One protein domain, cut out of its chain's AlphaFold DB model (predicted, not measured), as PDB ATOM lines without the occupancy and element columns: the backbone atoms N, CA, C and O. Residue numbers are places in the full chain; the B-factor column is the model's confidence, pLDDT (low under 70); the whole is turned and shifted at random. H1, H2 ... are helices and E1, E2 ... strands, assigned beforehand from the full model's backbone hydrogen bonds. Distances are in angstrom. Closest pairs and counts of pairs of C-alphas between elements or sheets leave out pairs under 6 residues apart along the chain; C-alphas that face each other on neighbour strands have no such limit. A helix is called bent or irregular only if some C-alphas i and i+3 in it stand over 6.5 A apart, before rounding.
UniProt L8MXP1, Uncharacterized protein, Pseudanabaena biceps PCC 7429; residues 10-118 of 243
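Overview. This is residues 10 to 118 of the 243 residues of an uncharacterized protein of Pseudanabaena biceps PCC 7429 (UniProt L8MXP1). A strongly twisted, sharply bent sheet of seven strands makes the body, with its last four strands, E4 to E7, folding back and forth as a meander, each strand the antiparallel neighbour of the one before. Helix H1 packs on this sheet near one end, its residues 107 to 114 coming near E5 and E4 most of all and also near E1, E6 and E7, and the long loop of residues 22 to 37 reaches away at the other end. The printed part has 109 residues, with seven named strands followed along the chain by one named helix, H1; the sheet is branched, with the neighbour pairs E1 and E7, E2 and E3, E2 and E5, E4 and E5, E5 and E6, and E6 and E7, each antiparallel, and the class is mostly strand. It is only just compact, close to loose, with a radius of gyration of the C-alphas of 15.2 A, and its outline is elongated, 55 by 29 by 21 A.

Along the chain. Find C-alpha 10 at (214.153, 364.922, 189.878), where E1 begins and runs to residue 13. E2 follows at residues 18 to 21, and E3 at residues 38 to 40. Look next at E4, residues 52 to 58, 19.0 A long. From C-alpha 62 at (206.857, 355.876, 208.859), E5 runs to residue 74, 32.2 A, and bends by 83 degrees at residue 71. E6, residues 77 to 89, spans 30.6 A and bends by 93 degrees at residue 80. E7, residues 92 to 100, is 23.0 A long. H1, residues 107 to 118, covers 18.2 A and ends at C-alpha 118, (211.642, 351.949, 193.029).

Arrangement. Start at E1, an edge strand antiparallel to E7, where N 11 and O 98 are 2.8 A apart. E2 and E3 form a hairpin, with N 19 and O 39 at 2.8 A; on the other side of E2 is E5, with N 20 and O 73 at 3.0 A. E5 has three neighbours: E2, beside its residues 72 to 74, and E4, beside 62 to 68, lie on one side, and E6 on the other side. Check the hairpins E4 and E5 at N 54 and O 66, 2.8 A; E5 and E6 at N 67 and O 86, 2.9 A; and E6 and E7 at N 85 and O 97, 2.8 A. H1 is on the sheet. Its closest C-alphas to E5 are those of Leu 107 and Ile 66, 6.8 A apart, and to E1 those of Tyr 114 and Leu 10, 7.5 A. In H1, 5 of 8 O i to N i+4 pairs are within hydrogen-bond range. E1 and E4 are apart.

Size, cuts and confidence. The two C-alphas farthest apart are those of Cys 29 and Glu 59, 55.3 A. The links E2 to E3 and E3 to E4 are long. The printed part has no cut, its mean pLDDT is 91.4, and no printed residue of this model is under 70.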
ATOM      1  N   LEU A  10     213.911 365.274 188.482       93.12
ATOM      2  CA  LEU A  10     214.153 364.922 189.878       93.12
ATOM      3  C   LEU A  10     215.346 363.965 189.971       93.12
ATOM      4  O   LEU A  10     215.272 362.791 189.597       93.12
ATOM      5  N   LEU A  11     216.470 364.469 190.468       91.88
ATOM      6  CA  LEU A  11     217.755 363.776 190.459       91.88
ATOM      7  C   LEU A  11     218.178 363.388 191.871       91.88
ATOM      8  O   LEU A  11     218.072 364.181 192.795       91.88
ATOM      9  N   ARG A  12     218.751 362.192 192.039       92.81
ATOM     10  CA  ARG A  12     219.394 361.806 193.302       92.81
ATOM     11  C   ARG A  12     220.820 362.347 193.357       92.81
ATOM     12  O   ARG A  12     221.640 362.033 192.490       92.81
ATOM     13  N   LEU A  13     221.144 363.088 194.409       94.62
ATOM     14  CA  LEU A  13     222.498 363.553 194.688       94.62
ATOM     15  C   LEU A  13     223.240 362.550 195.574       94.62
ATOM     16  O   LEU A  13     222.668 361.873 196.428       94.62
ATOM     17  N   ARG A  14     224.556 362.454 195.368       92.44
ATOM     18  CA  ARG A  14     225.420 361.691 196.275       92.44
ATOM     19  C   ARG A  14     225.727 362.540 197.514       92.44
ATOM     20  O   ARG A  14     226.069 363.705 197.322       92.44
ATOM     21  N   PRO A  15     225.720 361.972 198.732       91.00
ATOM     22  CA  PRO A  15     225.964 362.727 199.966       91.00
ATOM     23  C   PRO A  15     227.311 363.456 200.028       91.00
ATOM     24  O   PRO A  15     227.448 364.432 200.742       91.00
ATOM     25  N   ASN A  16     228.316 363.034 199.258       92.19
ATOM     26  CA  ASN A  16     229.628 363.686 199.225       92.19
ATOM     27  C   ASN A  16     229.731 364.845 198.213       92.19
ATOM     28  O   ASN A  16     230.836 365.290 197.894       92.19
ATOM     29  N   ARG A  17     228.613 365.313 197.640       94.44
ATOM     30  CA  ARG A  17     228.621 366.450 196.707       94.44
ATOM     31  C   ARG A  17     228.689 367.781 197.454       94.44
ATOM     32  O   ARG A  17     228.194 367.932 198.565       94.44
ATOM     33  N   CYS A  18     229.319 368.744 196.788       95.50
ATOM     34  CA  CYS A  18     229.466 370.119 197.240       95.50
ATOM     35  C   CYS A  18     228.832 371.047 196.202       95.50
ATOM     36  O   CYS A  18     229.126 370.939 195.003       95.50
ATOM     37  N   LEU A  19     227.962 371.918 196.689       96.44
ATOM     38  CA  LEU A  19     227.196 372.917 195.960       96.44
ATOM     39  C   LEU A  19     227.575 374.309 196.469       96.44
ATOM     40  O   LEU A  19     228.347 374.447 197.420       96.44
ATOM     41  N   TYR A  20     227.070 375.335 195.800       95.75
ATOM     42  CA  TYR A  20     227.362 376.727 196.118       95.75
ATOM     43  C   TYR A  20     226.072 377.536 196.077       95.75
ATOM     44  O   TYR A  20     225.219 377.264 195.235       95.75
ATOM     45  N   LYS A  21     225.958 378.513 196.977       93.62
ATOM     46  CA  LYS A  21     224.918 379.548 196.932       93.62
ATOM     47  C   LYS A  21     225.276 380.620 195.899       93.62
ATOM     48  O   LYS A  21     226.442 380.731 195.483       93.62
ATOM     49  N   ALA A  22     224.296 381.434 195.518       90.19
ATOM     50  CA  ALA A  22     224.541 382.643 194.745       90.19
ATOM     51  C   ALA A  22     225.577 383.553 195.445       90.19
ATOM     52  O   ALA A  22     225.624 383.627 196.677       90.19
ATOM     53  N   PRO A  23     226.474 384.204 194.685       90.38
ATOM     54  CA  PRO A  23     227.425 385.152 195.248       90.38
ATOM     55  C   PRO A  23     226.703 386.399 195.777       90.38
ATOM     56  O   PRO A  23     225.704 386.836 195.212       90.38
ATOM     57  N   ALA A  24     227.256 387.014 196.824       87.50
ATOM     58  CA  ALA A  24     226.802 388.325 197.282       87.50
ATOM     59  C   ALA A  24     226.971 389.400 196.180       87.50
ATOM     60  O   ALA A  24     227.842 389.240 195.312       87.50
ATOM     61  N   PRO A  25     226.204 390.510 196.235       87.94
ATOM     62  CA  PRO A  25     226.302 391.599 195.267       87.94
ATOM     63  C   PRO A  25     227.741 392.080 195.067       87.94
ATOM     64  O   PRO A  25     228.519 392.230 196.016       87.94
ATOM     65  N   TYR A  26     228.107 392.298 193.807       89.38
ATOM     66  CA  TYR A  26     229.462 392.677 193.434       89.38
ATOM     67  C   TYR A  26     229.790 394.098 193.912       89.38
ATOM     68  O   TYR A  26     229.045 395.036 193.655       89.38
ATOM     69  N   ARG A  27     230.932 394.257 194.591       86.75
ATOM     70  CA  ARG A  27     231.362 395.526 195.208       86.75
ATOM     71  C   ARG A  27     232.340 396.349 194.352       86.75
ATOM     72  O   ARG A  27     233.010 397.222 194.882       86.75
ATOM     73  N   GLY A  28     232.476 396.055 193.056       81.38
ATOM     74  CA  GLY A  28     233.254 396.894 192.128       81.38
ATOM     75  C   GLY A  28     234.757 396.607 192.023       81.38
ATOM     76  O   GLY A  28     235.411 397.176 191.158       81.38
ATOM     77  N   CYS A  29     235.323 395.718 192.849       82.38
ATOM     78  CA  CYS A  29     236.754 395.397 192.792       82.38
ATOM     79  C   CYS A  29     237.018 394.016 192.163       82.38
ATOM     80  O   CYS A  29     236.593 392.984 192.690       82.38
ATOM     81  N   GLY A  30     237.742 393.990 191.036       87.69
ATOM     82  CA  GLY A  30     238.219 392.766 190.376       87.69
ATOM     83  C   GLY A  30     237.132 391.956 189.658       87.69
ATOM     84  O   GLY A  30     236.058 392.450 189.355       87.69
ATOM     85  N   ARG A  31     237.375 390.682 189.344       86.50
ATOM     86  CA  ARG A  31     236.350 389.849 188.685       86.50
ATOM     87  C   ARG A  31     235.203 389.522 189.661       86.50
ATOM     88  O   ARG A  31     235.498 389.036 190.754       86.50
ATOM     89  N   PRO A  32     233.919 389.660 189.266       87.62
ATOM     90  CA  PRO A  32     232.797 389.238 190.100       87.62
ATOM     91  C   PRO A  32     232.920 387.781 190.557       87.62
ATOM     92  O   PRO A  32     233.277 386.886 189.779       87.62
ATOM     93  N   ARG A  33     232.618 387.535 191.837       88.19
ATOM     94  CA  ARG A  33     232.572 386.178 192.391       88.19
ATOM     95  C   ARG A  33     231.466 385.390 191.695       88.19
ATOM     96  O   ARG A  33     230.364 385.885 191.534       88.19
ATOM     97  N   LYS A  34     231.765 384.148 191.305       89.19
ATOM     98  CA  LYS A  34     230.789 383.224 190.688       89.19
ATOM     99  C   LYS A  34     230.036 382.358 191.701       89.19
ATOM    100  O   LYS A  34     229.074 381.683 191.348       89.19
ATOM    101  N   HIS A  35     230.541 382.292 192.927       93.69
ATOM    102  CA  HIS A  35     230.057 381.395 193.965       93.69
ATOM    103  C   HIS A  35     230.039 382.143 195.294       93.69
ATOM    104  O   HIS A  35     231.004 382.852 195.601       93.69
ATOM    105  N   GLY A  36     228.958 381.976 196.048       92.00
ATOM    106  CA  GLY A  36     228.877 382.337 197.455       92.00
ATOM    107  C   GLY A  36     229.368 381.196 198.340       92.00
ATOM    108  O   GLY A  36     230.315 380.476 197.995       92.00
ATOM    109  N   ASP A  37     228.699 381.028 199.474       92.75
ATOM    110  CA  ASP A  37     229.068 380.036 200.476       92.75
ATOM    111  C   ASP A  37     228.932 378.604 199.960       92.75
ATOM    112  O   ASP A  37     228.101 378.280 199.101       92.75
ATOM    113  N   LYS A  38     229.794 377.733 200.490       95.06
ATOM    114  CA  LYS A  38     229.778 376.306 200.173       95.06
ATOM    115  C   LYS A  38     228.633 375.632 200.914       95.06
ATOM    116  O   LYS A  38     228.510 375.785 202.119       95.06
ATOM    117  N   PHE A  39     227.903 374.791 200.197       95.56
ATOM    118  CA  PHE A  39     226.883 373.902 200.733       95.56
ATOM    119  C   PHE A  39     227.349 372.457 200.525       95.56
ATOM    120  O   PHE A  39     227.313 371.916 199.415       95.56
ATOM    121  N   GLN A  40     227.872 371.829 201.570       95.50
ATOM    122  CA  GLN A  40     228.394 370.466 201.532       95.50
ATOM    123  C   GLN A  40     227.339 369.501 202.075       95.50
ATOM    124  O   GLN A  40     227.044 369.503 203.262       95.50
ATOM    125  N   LEU A  41     226.813 368.606 201.234       93.75
ATOM    126  CA  LEU A  41     225.737 367.684 201.640       93.75
ATOM    127  C   LEU A  41     226.138 366.738 202.791       93.75
ATOM    128  O   LEU A  41     225.277 366.234 203.503       93.75
ATOM    129  N   ALA A  42     227.438 366.492 202.972       92.81
ATOM    130  CA  ALA A  42     227.975 365.663 204.050       92.81
ATOM    131  C   ALA A  42     228.225 366.431 205.361       92.81
ATOM    132  O   ALA A  42     228.522 365.796 206.366       92.81
ATOM    133  N   ASN A  43     228.151 367.765 205.354       93.06
ATOM    134  CA  ASN A  43     228.475 368.606 206.503       93.06
ATOM    135  C   ASN A  43     227.275 369.486 206.883       93.06
ATOM    136  O   ASN A  43     226.992 370.465 206.188       93.06
ATOM    137  N   ALA A  44     226.606 369.133 207.984       90.62
ATOM    138  CA  ALA A  44     225.394 369.792 208.473       90.62
ATOM    139  C   ALA A  44     225.566 371.295 208.720       90.62
ATOM    140  O   ALA A  44     224.698 372.083 208.350       90.62
ATOM    141  N   ASP A  45     226.731 371.697 209.222       92.94
ATOM    142  CA  ASP A  45     227.018 373.088 209.583       92.94
ATOM    143  C   ASP A  45     227.073 374.014 208.357       92.94
ATOM    144  O   ASP A  45     226.952 375.231 208.465       92.94
ATOM    145  N   SER A  46     227.237 373.444 207.158       92.75
ATOM    146  CA  SER A  46     227.317 374.205 205.909       92.75
ATOM    147  C   SER A  46     225.961 374.530 205.275       92.75
ATOM    148  O   SER A  46     225.907 375.263 204.284       92.75
ATOM    149  N   TRP A  47     224.863 373.959 205.778       91.81
ATOM    150  CA  TRP A  47     223.570 374.065 205.100       91.81
ATOM    151  C   TRP A  47     222.922 375.440 205.312       91.81
ATOM    152  O   TRP A  47     222.377 376.038 204.374       91.81
ATOM    153  N   GLY A  48     223.056 375.979 206.527       90.25
ATOM    154  CA  GLY A  48     222.239 377.093 207.003       90.25
ATOM    155  C   GLY A  48     220.755 376.720 207.063       90.25
ATOM    156  O   GLY A  48     220.385 375.553 206.886       90.25
ATOM    157  N   ASP A  49     219.902 377.717 207.273       91.94
ATOM    158  CA  ASP A  49     218.473 377.476 207.447       91.94
ATOM    159  C   ASP A  49     217.807 376.967 206.156       91.94
ATOM    160  O   ASP A  49     218.085 377.479 205.061       91.94
ATOM    161  N   PRO A  50     216.942 375.942 206.249       94.00
ATOM    162  CA  PRO A  50     216.157 375.487 205.114       94.00
ATOM    163  C   PRO A  50     215.123 376.547 204.726       94.00
ATOM    164  O   PRO A  50     214.476 377.154 205.574       94.00
ATOM    165  N   SER A  51     214.919 376.721 203.423       92.50
ATOM    166  CA  SER A  51     213.881 377.593 202.864       92.50
ATOM    167  C   SER A  51     212.471 377.086 203.179       92.50
ATOM    168  O   SER A  51     211.548 377.881 203.317       92.50
ATOM    169  N   ALA A  52     212.300 375.767 203.302       92.19
ATOM    170  CA  ALA A  52     211.061 375.143 203.742       92.19
ATOM    171  C   ALA A  52     211.345 373.817 204.458       92.19
ATOM    172  O   ALA A  52     212.272 373.086 204.098       92.19
ATOM    173  N   THR A  53     210.521 373.491 205.452       93.88
ATOM    174  CA  THR A  53     210.527 372.193 206.136       93.88
ATOM    175  C   THR A  53     209.108 371.648 206.182       93.88
ATOM    176  O   THR A  53     208.159 372.392 206.411       93.88
ATOM    177  N   PHE A  54     208.963 370.348 205.954       94.31
ATOM    178  CA  PHE A  54     207.685 369.657 205.964       94.31
ATOM    179  C   PHE A  54     207.834 368.271 206.591       94.31
ATOM    180  O   PHE A  54     208.828 367.588 206.342       94.31
ATOM    181  N   SER A  55     206.836 367.846 207.360       94.00
ATOM    182  CA  SER A  55     206.792 366.521 207.979       94.00
ATOM    183  C   SER A  55     205.493 365.822 207.604       94.00
ATOM    184  O   SER A  55     204.440 366.455 207.550       94.00
ATOM    185  N   LEU A  56     205.569 364.523 207.330       93.12
ATOM    186  CA  LEU A  56     204.411 363.682 207.039       93.12
ATOM    187  C   LEU A  56     204.606 362.275 207.570       93.12
ATOM    188  O   LEU A  56     205.730 361.796 207.684       93.12
ATOM    189  N   GLU A  57     203.497 361.595 207.806       92.31
ATOM    190  CA  GLU A  57     203.488 360.167 208.070       92.31
ATOM    191  C   GLU A  57     203.238 359.407 206.767       92.31
ATOM    192  O   GLU A  57     202.270 359.668 206.050       92.31
ATOM    193  N   ASP A  58     204.149 358.501 206.430       88.19
ATOM    194  CA  ASP A  58     204.029 357.599 205.294       88.19
ATOM    195  C   ASP A  58     203.716 356.192 205.808       88.19
ATOM    196  O   ASP A  58     204.440 355.657 206.649       88.19
ATOM    197  N   GLU A  59     202.665 355.570 205.277       87.06
ATOM    198  CA  GLU A  59     202.206 354.239 205.699       87.06
ATOM    199  C   GLU A  59     203.289 353.155 205.573       87.06
ATOM    200  O   GLU A  59     203.258 352.153 206.286       87.06
ATOM    201  N   THR A  60     204.243 353.328 204.651       83.94
ATOM    202  CA  THR A  60     205.247 352.306 204.337       83.94
ATOM    203  C   THR A  60     206.578 352.520 205.038       83.94
ATOM    204  O   THR A  60     207.234 351.544 205.403       83.94
ATOM    205  N   VAL A  61     207.007 353.773 205.206       85.25
ATOM    206  CA  VAL A  61     208.329 354.096 205.772       85.25
ATOM    207  C   VAL A  61     208.275 354.812 207.122       85.25
ATOM    208  O   VAL A  61     209.333 355.037 207.713       85.25
ATOM    209  N   GLY A  62     207.082 355.153 207.611       90.69
ATOM    210  CA  GLY A  62     206.857 355.876 208.859       90.69
ATOM    211  C   GLY A  62     207.000 357.391 208.706       90.69
ATOM    212  O   GLY A  62     206.715 357.960 207.655       90.69
ATOM    213  N   GLN A  63     207.445 358.061 209.770       93.44
ATOM    214  CA  GLN A  63     207.587 359.520 209.807       93.44
ATOM    215  C   GLN A  63     208.686 360.013 208.849       93.44
ATOM    216  O   GLN A  63     209.851 359.635 208.966       93.44
ATOM    217  N   VAL A  64     208.330 360.883 207.909       94.56
ATOM    218  CA  VAL A  64     209.222 361.455 206.898       94.56
ATOM    219  C   VAL A  64     209.365 362.954 207.132       94.56
ATOM    220  O   VAL A  64     208.380 363.690 207.145       94.56
ATOM    221  N   GLN A  65     210.607 363.420 207.240       95.00
ATOM    222  CA  GLN A  65     210.954 364.836 207.286       95.00
ATOM    223  C   GLN A  65     211.621 365.255 205.977       95.00
ATOM    224  O   GLN A  65     212.579 364.627 205.516       95.00
ATOM    225  N   ILE A  66     211.128 366.341 205.391       95.56
ATOM    226  CA  ILE A  66     211.591 366.897 204.126       95.56
ATOM    227  C   ILE A  66     212.046 368.334 204.368       95.56
ATOM    228  O   ILE A  66     211.278 369.163 204.848       95.56
ATOM    229  N   GLN A  67     213.291 368.633 204.022       95.50
ATOM    230  CA  GLN A  67     213.874 369.971 204.104       95.50
ATOM    231  C   GLN A  67     214.310 370.414 202.717       95.50
ATOM    232  O   GLN A  67     214.803 369.597 201.937       95.50
ATOM    233  N   GLN A  68     214.147 371.692 202.406       95.81
ATOM    234  CA  GLN A  68     214.437 372.231 201.086       95.81
ATOM    235  C   GLN A  68     215.283 373.498 201.174       95.81
ATOM    236  O   GLN A  68     215.052 374.351 202.023       95.81
ATOM    237  N   TRP A  69     216.246 373.617 200.264       95.81
ATOM    238  CA  TRP A  69     217.073 374.800 200.051       95.81
ATOM    239  C   TRP A  69     216.939 375.242 198.597       95.81
ATOM    240  O   TRP A  69     216.981 374.418 197.676       95.81
ATOM    241  N   SER A  70     216.743 376.539 198.393       93.06
ATOM    242  CA  SER A  70     216.614 377.152 197.069       93.06
ATOM    243  C   SER A  70     217.950 377.682 196.555       93.06
ATOM    244  O   SER A  70     218.873 377.929 197.328       93.06
ATOM    245  N   ASP A  71     218.008 377.913 195.243       90.50
ATOM    246  CA  ASP A  71     219.041 378.728 194.595       90.50
ATOM    247  C   ASP A  71     220.489 378.219 194.767       90.50
ATOM    248  O   ASP A  71     221.437 378.976 194.984       90.50
ATOM    249  N   LEU A  72     220.664 376.898 194.676       94.81
ATOM    250  CA  LEU A  72     221.972 376.245 194.732       94.81
ATOM    251  C   LEU A  72     222.442 375.827 193.338       94.81
ATOM    252  O   LEU A  72     221.645 375.453 192.480       94.81
ATOM    253  N   HIS A  73     223.759 375.811 193.127       94.44
ATOM    254  CA  HIS A  73     224.360 375.393 191.858       94.44
ATOM    255  C   HIS A  73     225.622 374.546 192.021       94.44
ATOM    256  O   HIS A  73     226.317 374.549 193.044       94.44
ATOM    257  N   PHE A  74     225.980 373.826 190.956       94.50
ATOM    258  CA  PHE A  74     227.268 373.138 190.876       94.50
ATOM    259  C   PHE A  74     228.393 374.113 190.515       94.50
ATOM    260  O   PHE A  74     228.232 374.990 189.669       94.50
ATOM    261  N   LYS A  75     229.606 373.863 191.027       92.31
ATOM    262  CA  LYS A  75     230.806 374.665 190.710       92.31
ATOM    263  C   LYS A  75     231.032 374.877 189.205       92.31
ATOM    264  O   LYS A  75     231.413 375.958 188.778       92.31
ATOM    265  N   LYS A  76     230.827 373.827 188.403       92.19
ATOM    266  CA  LYS A  76     231.042 373.858 186.945       92.19
ATOM    267  C   LYS A  76     229.855 374.421 186.155       92.19
ATOM    268  O   LYS A  76     230.011 374.684 184.972       92.19
ATOM    269  N   ALA A  77     228.699 374.600 186.788       90.25
ATOM    270  CA  ALA A  77     227.461 375.028 186.145       90.25
ATOM    271  C   ALA A  77     226.818 376.157 186.958       90.25
ATOM    272  O   ALA A  77     225.697 376.030 187.430       90.25
ATOM    273  N   ALA A  78     227.559 377.254 187.139       89.88
ATOM    274  CA  ALA A  78     227.148 378.352 188.015       89.88
ATOM    275  C   ALA A  78     225.906 379.119 187.555       89.88
ATOM    276  O   ALA A  78     225.328 379.830 188.352       89.88
ATOM    277  N   GLN A  79     225.521 378.969 186.288       87.88
ATOM    278  CA  GLN A  79     224.324 379.594 185.721       87.88
ATOM    279  C   GLN A  79     223.067 378.728 185.888       87.88
ATOM    280  O   GLN A  79     221.972 379.160 185.554       87.88
ATOM    281  N   ARG A  80     223.214 377.470 186.330       89.06
ATOM    282  CA  ARG A  80     222.097 376.533 186.489       89.06
ATOM    283  C   ARG A  80     221.807 376.342 187.965       89.06
ATOM    284  O   ARG A  80     222.454 375.527 188.627       89.06
ATOM    285  N   HIS A  81     220.835 377.107 188.431       90.25
ATOM    286  CA  HIS A  81     220.324 377.065 189.790       90.25
ATOM    287  C   HIS A  81     219.237 376.001 189.907       90.25
ATOM    288  O   HIS A  81     218.511 375.727 188.950       90.25
ATOM    289  N   PHE A  82     219.160 375.366 191.067       94.38
ATOM    290  CA  PHE A  82     218.198 374.313 191.345       94.38
ATOM    291  C   PHE A  82     217.889 374.228 192.834       94.38
ATOM    292  O   PHE A  82     218.634 374.730 193.681       94.38
ATOM    293  N   GLN A  83     216.780 373.572 193.156       95.00
ATOM    294  CA  GLN A  83     216.377 373.324 194.532       95.00
ATOM    295  C   GLN A  83     216.990 372.009 195.002       95.00
ATOM    296  O   GLN A  83     216.984 371.005 194.285       95.00
ATOM    297  N   VAL A  84     217.513 372.007 196.221       96.25
ATOM    298  CA  VAL A  84     218.031 370.813 196.886       96.25
ATOM    299  C   VAL A  84     217.069 370.419 197.978       96.25
ATOM    300  O   VAL A  84     216.639 371.252 198.768       96.25
ATOM    301  N   ILE A  85     216.746 369.137 198.029       96.06
ATOM    302  CA  ILE A  85     215.790 368.582 198.972       96.06
ATOM    303  C   ILE A  85     216.477 367.452 199.724       96.06
ATOM    304  O   ILE A  85     217.081 366.565 199.120       96.06
ATOM    305  N   ARG A  86     216.383 367.476 201.046       95.62
ATOM    306  CA  ARG A  86     216.802 366.386 201.915       95.62
ATOM    307  C   ARG A  86     215.568 365.687 202.446       95.62
ATOM    308  O   ARG A  86     214.675 366.338 202.974       95.62
ATOM    309  N   VAL A  87     215.553 364.368 202.340       94.62
ATOM    310  CA  VAL A  87     214.525 363.516 202.927       94.62
ATOM    311  C   VAL A  87     215.171 362.616 203.972       94.62
ATOM    312  O   VAL A  87     216.181 361.956 203.703       94.62
ATOM    313  N   THR A  88     214.563 362.583 205.151       93.94
ATOM    314  CA  THR A  88     214.958 361.746 206.284       93.94
ATOM    315  C   THR A  88     213.741 360.949 206.739       93.94
ATOM    316  O   THR A  88     212.655 361.505 206.858       93.94
ATOM    317  N   HIS A  89     213.908 359.654 206.983       92.50
ATOM    318  CA  HIS A  89     212.881 358.773 207.547       92.50
ATOM    319  C   HIS A  89     213.562 357.652 208.366       92.50
ATOM    320  O   HIS A  89     214.778 357.484 208.236       92.50
ATOM    321  N   PRO A  90     212.844 356.854 209.183       90.88
ATOM    322  CA  PRO A  90     213.434 355.859 210.090       90.88
ATOM    323  C   PRO A  90     214.473 354.913 209.475       90.88
ATOM    324  O   PRO A  90     215.419 354.499 210.140       90.88
ATOM    325  N   HIS A  91     214.332 354.588 208.189       87.12
ATOM    326  CA  HIS A  91     215.231 353.680 207.471       87.12
ATOM    327  C   HIS A  91     216.249 354.395 206.560       87.12
ATOM    328  O   HIS A  91     217.046 353.733 205.893       87.12
ATOM    329  N   CYS A  92     216.244 355.732 206.494       84.69
ATOM    330  CA  CYS A  92     217.191 356.513 205.696       84.69
ATOM    331  C   CYS A  92     217.481 357.884 206.320       84.69
ATOM    332  O   CYS A  92     216.616 358.753 206.387       84.69
ATOM    333  N   SER A  93     218.738 358.120 206.691       77.94
ATOM    334  CA  SER A  93     219.162 359.322 207.419       77.94
ATOM    335  C   SER A  93     219.614 360.510 206.543       77.94
ATOM    336  O   SER A  93     220.180 361.484 207.049       77.94
ATOM    337  N   GLY A  94     219.384 360.484 205.225       84.06
ATOM    338  CA  GLY A  94     219.834 361.584 204.362       84.06
ATOM    339  C   GLY A  94     219.793 361.292 202.870       84.06
ATOM    340  O   GLY A  94     220.829 361.255 202.198       84.06
ATOM    341  N   LEU A  95     218.593 361.100 202.333       93.56
ATOM    342  CA  LEU A  95     218.385 361.079 200.893       93.56
ATOM    343  C   LEU A  95     218.425 362.513 200.356       93.56
ATOM    344  O   LEU A  95     217.592 363.335 200.715       93.56
ATOM    345  N   TRP A  96     219.363 362.791 199.455       95.50
ATOM    346  CA  TRP A  96     219.478 364.092 198.802       95.50
ATOM    347  C   TRP A  96     218.931 364.047 197.382       95.50
ATOM    348  O   TRP A  96     219.339 363.202 196.578       95.50
ATOM    349  N   LEU A  97     218.046 364.984 197.068       95.62
ATOM    350  CA  LEU A  97     217.422 365.171 195.768       95.62
ATOM    351  C   LEU A  97     217.720 366.579 195.241       95.62
ATOM    352  O   LEU A  97     217.903 367.514 196.015       95.62
ATOM    353  N   ALA A  98     217.770 366.719 193.923       95.19
ATOM    354  CA  ALA A  98     217.767 367.998 193.230       95.19
ATOM    355  C   ALA A  98     216.560 368.053 192.296       95.19
ATOM    356  O   ALA A  98     216.328 367.096 191.552       95.19
ATOM    357  N   TRP A  99     215.833 369.164 192.327       95.00
ATOM    358  CA  TRP A  99     214.791 369.476 191.358       95.00
ATOM    359  C   TRP A  99     215.313 370.505 190.360       95.00
ATOM    360  O   TRP A  99     215.830 371.542 190.761       95.00
ATOM    361  N   VAL A 100     215.187 370.213 189.069       91.56
ATOM    362  CA  VAL A 100     215.512 371.135 187.976       91.56
ATOM    363  C   VAL A 100     214.308 371.169 187.050       91.56
ATOM    364  O   VAL A 100     214.024 370.165 186.408       91.56
ATOM    365  N   GLY A 101     213.608 372.291 186.976       89.25
ATOM    366  CA  GLY A 101     212.385 372.394 186.190       89.25
ATOM    367  C   GLY A 101     211.765 373.780 186.268       89.25
ATOM    368  O   GLY A 101     212.294 374.644 186.970       89.25
ATOM    369  N   GLU A 102     210.652 373.979 185.569       85.88
ATOM    370  CA  GLU A 102     209.945 375.266 185.543       85.88
ATOM    371  C   GLU A 102     209.206 375.528 186.858       85.88
ATOM    372  O   GLU A 102     209.490 376.502 187.555       85.88
ATOM    373  N   GLN A 103     208.297 374.625 187.233       89.06
ATOM    374  CA  GLN A 103     207.511 374.741 188.455       89.06
ATOM    375  C   GLN A 103     207.745 373.533 189.352       89.06
ATOM    376  O   GLN A 103     207.444 372.395 188.999       89.06
ATOM    377  N   MET A 104     208.272 373.785 190.549       90.75
ATOM    378  CA  MET A 104     208.497 372.724 191.520       90.75
ATOM    379  C   MET A 104     207.164 372.247 192.129       90.75
ATOM    380  O   MET A 104     206.420 373.074 192.664       90.75
ATOM    381  N   PRO A 105     206.868 370.932 192.108       92.44
ATOM    382  CA  PRO A 105     205.754 370.360 192.859       92.44
ATOM    383  C   PRO A 105     205.924 370.578 194.366       92.44
ATOM    384  O   PRO A 105     207.016 370.874 194.857       92.44
ATOM    385  N   SER A 106     204.862 370.356 195.141       93.44
ATOM    386  CA  SER A 106     204.975 370.419 196.601       93.44
ATOM    387  C   SER A 106     205.954 369.365 197.137       93.44
ATOM    388  O   SER A 106     206.154 368.309 196.529       93.44
ATOM    389  N   LEU A 107     206.541 369.606 198.315       92.19
ATOM    390  CA  LEU A 107     207.487 368.663 198.934       92.19
ATOM    391  C   LEU A 107     206.885 367.256 199.109       92.19
ATOM    392  O   LEU A 107     207.564 366.253 198.881       92.19
ATOM    393  N   VAL A 108     205.584 367.177 199.407       90.75
ATOM    394  CA  VAL A 108     204.824 365.917 199.478       90.75
ATOM    395  C   VAL A 108     204.766 365.212 198.128       90.75
ATOM    396  O   VAL A 108     204.981 364.002 198.038       90.75
ATOM    397  N   GLN A 109     204.473 365.955 197.059       91.88
ATOM    398  CA  GLN A 109     204.426 365.397 195.711       91.88
ATOM    399  C   GLN A 109     205.806 364.913 195.272       91.88
ATOM    400  O   GLN A 109     205.898 363.827 194.710       91.88
ATOM    401  N   ILE A 110     206.879 365.647 195.584       92.56
ATOM    402  CA  ILE A 110     208.253 365.225 195.277       92.56
ATOM    403  C   ILE A 110     208.587 363.902 195.955       92.56
ATOM    404  O   ILE A 110     209.119 363.006 195.299       92.56
ATOM    405  N   TRP A 111     208.238 363.746 197.234       91.00
ATOM    406  CA  TRP A 111     208.427 362.480 197.941       91.00
ATOM    407  C   TRP A 111     207.694 361.327 197.242       91.00
ATOM    408  O   TRP A 111     208.314 360.325 196.871       91.00
ATOM    409  N   ARG A 112     206.400 361.500 196.949       89.25
ATOM    410  CA  ARG A 112     205.586 360.491 196.246       89.25
ATOM    411  C   ARG A 112     206.121 360.169 194.848       89.25
ATOM    412  O   ARG A 112     206.138 359.005 194.449       89.25
ATOM    413  N   LEU A 113     206.562 361.175 194.096       90.12
ATOM    414  CA  LEU A 113     207.165 360.998 192.774       90.12
ATOM    415  C   LEU A 113     208.492 360.246 192.870       90.12
ATOM    416  O   LEU A 113     208.739 359.344 192.070       90.12
ATOM    417  N   TYR A 114     209.317 360.556 193.870       89.62
ATOM    418  CA  TYR A 114     210.579 359.862 194.083       89.62
ATOM    419  C   TYR A 114     210.369 358.379 194.408       89.62
ATOM    420  O   TYR A 114     211.088 357.533 193.874       89.62
ATOM    421  N   LEU A 115     209.349 358.032 195.201       87.12
ATOM    422  CA  LEU A 115     209.016 356.637 195.506       87.12
ATOM    423  C   LEU A 115     208.693 355.807 194.252       87.12
ATOM    424  O   LEU A 115     209.022 354.619 194.199       87.12
ATOM    425  N   ARG A 116     208.156 356.421 193.185       86.50
ATOM    426  CA  ARG A 116     207.917 355.731 191.900       86.50
ATOM    427  C   ARG A 116     209.203 355.216 191.253       86.50
ATOM    428  O   ARG A 116     209.148 354.270 190.471       86.50
ATOM    429  N   ARG A 117     210.371 355.765 191.605       86.88
ATOM    430  CA  ARG A 117     211.672 355.278 191.124       86.88
ATOM    431  C   ARG A 117     211.887 353.799 191.442       86.88
ATOM    432  O   ARG A 117     212.397 353.068 190.595       86.88
ATOM    433  N   PHE A 118     211.477 353.347 192.629       85.00
ATOM    434  CA  PHE A 118     211.642 351.949 193.029       85.00
ATOM    435  C   PHE A 118     210.859 350.993 192.126       85.00
ATOM    436  O   PHE A 118     211.323 349.883 191.873       85.00
TER     437      PHE A 118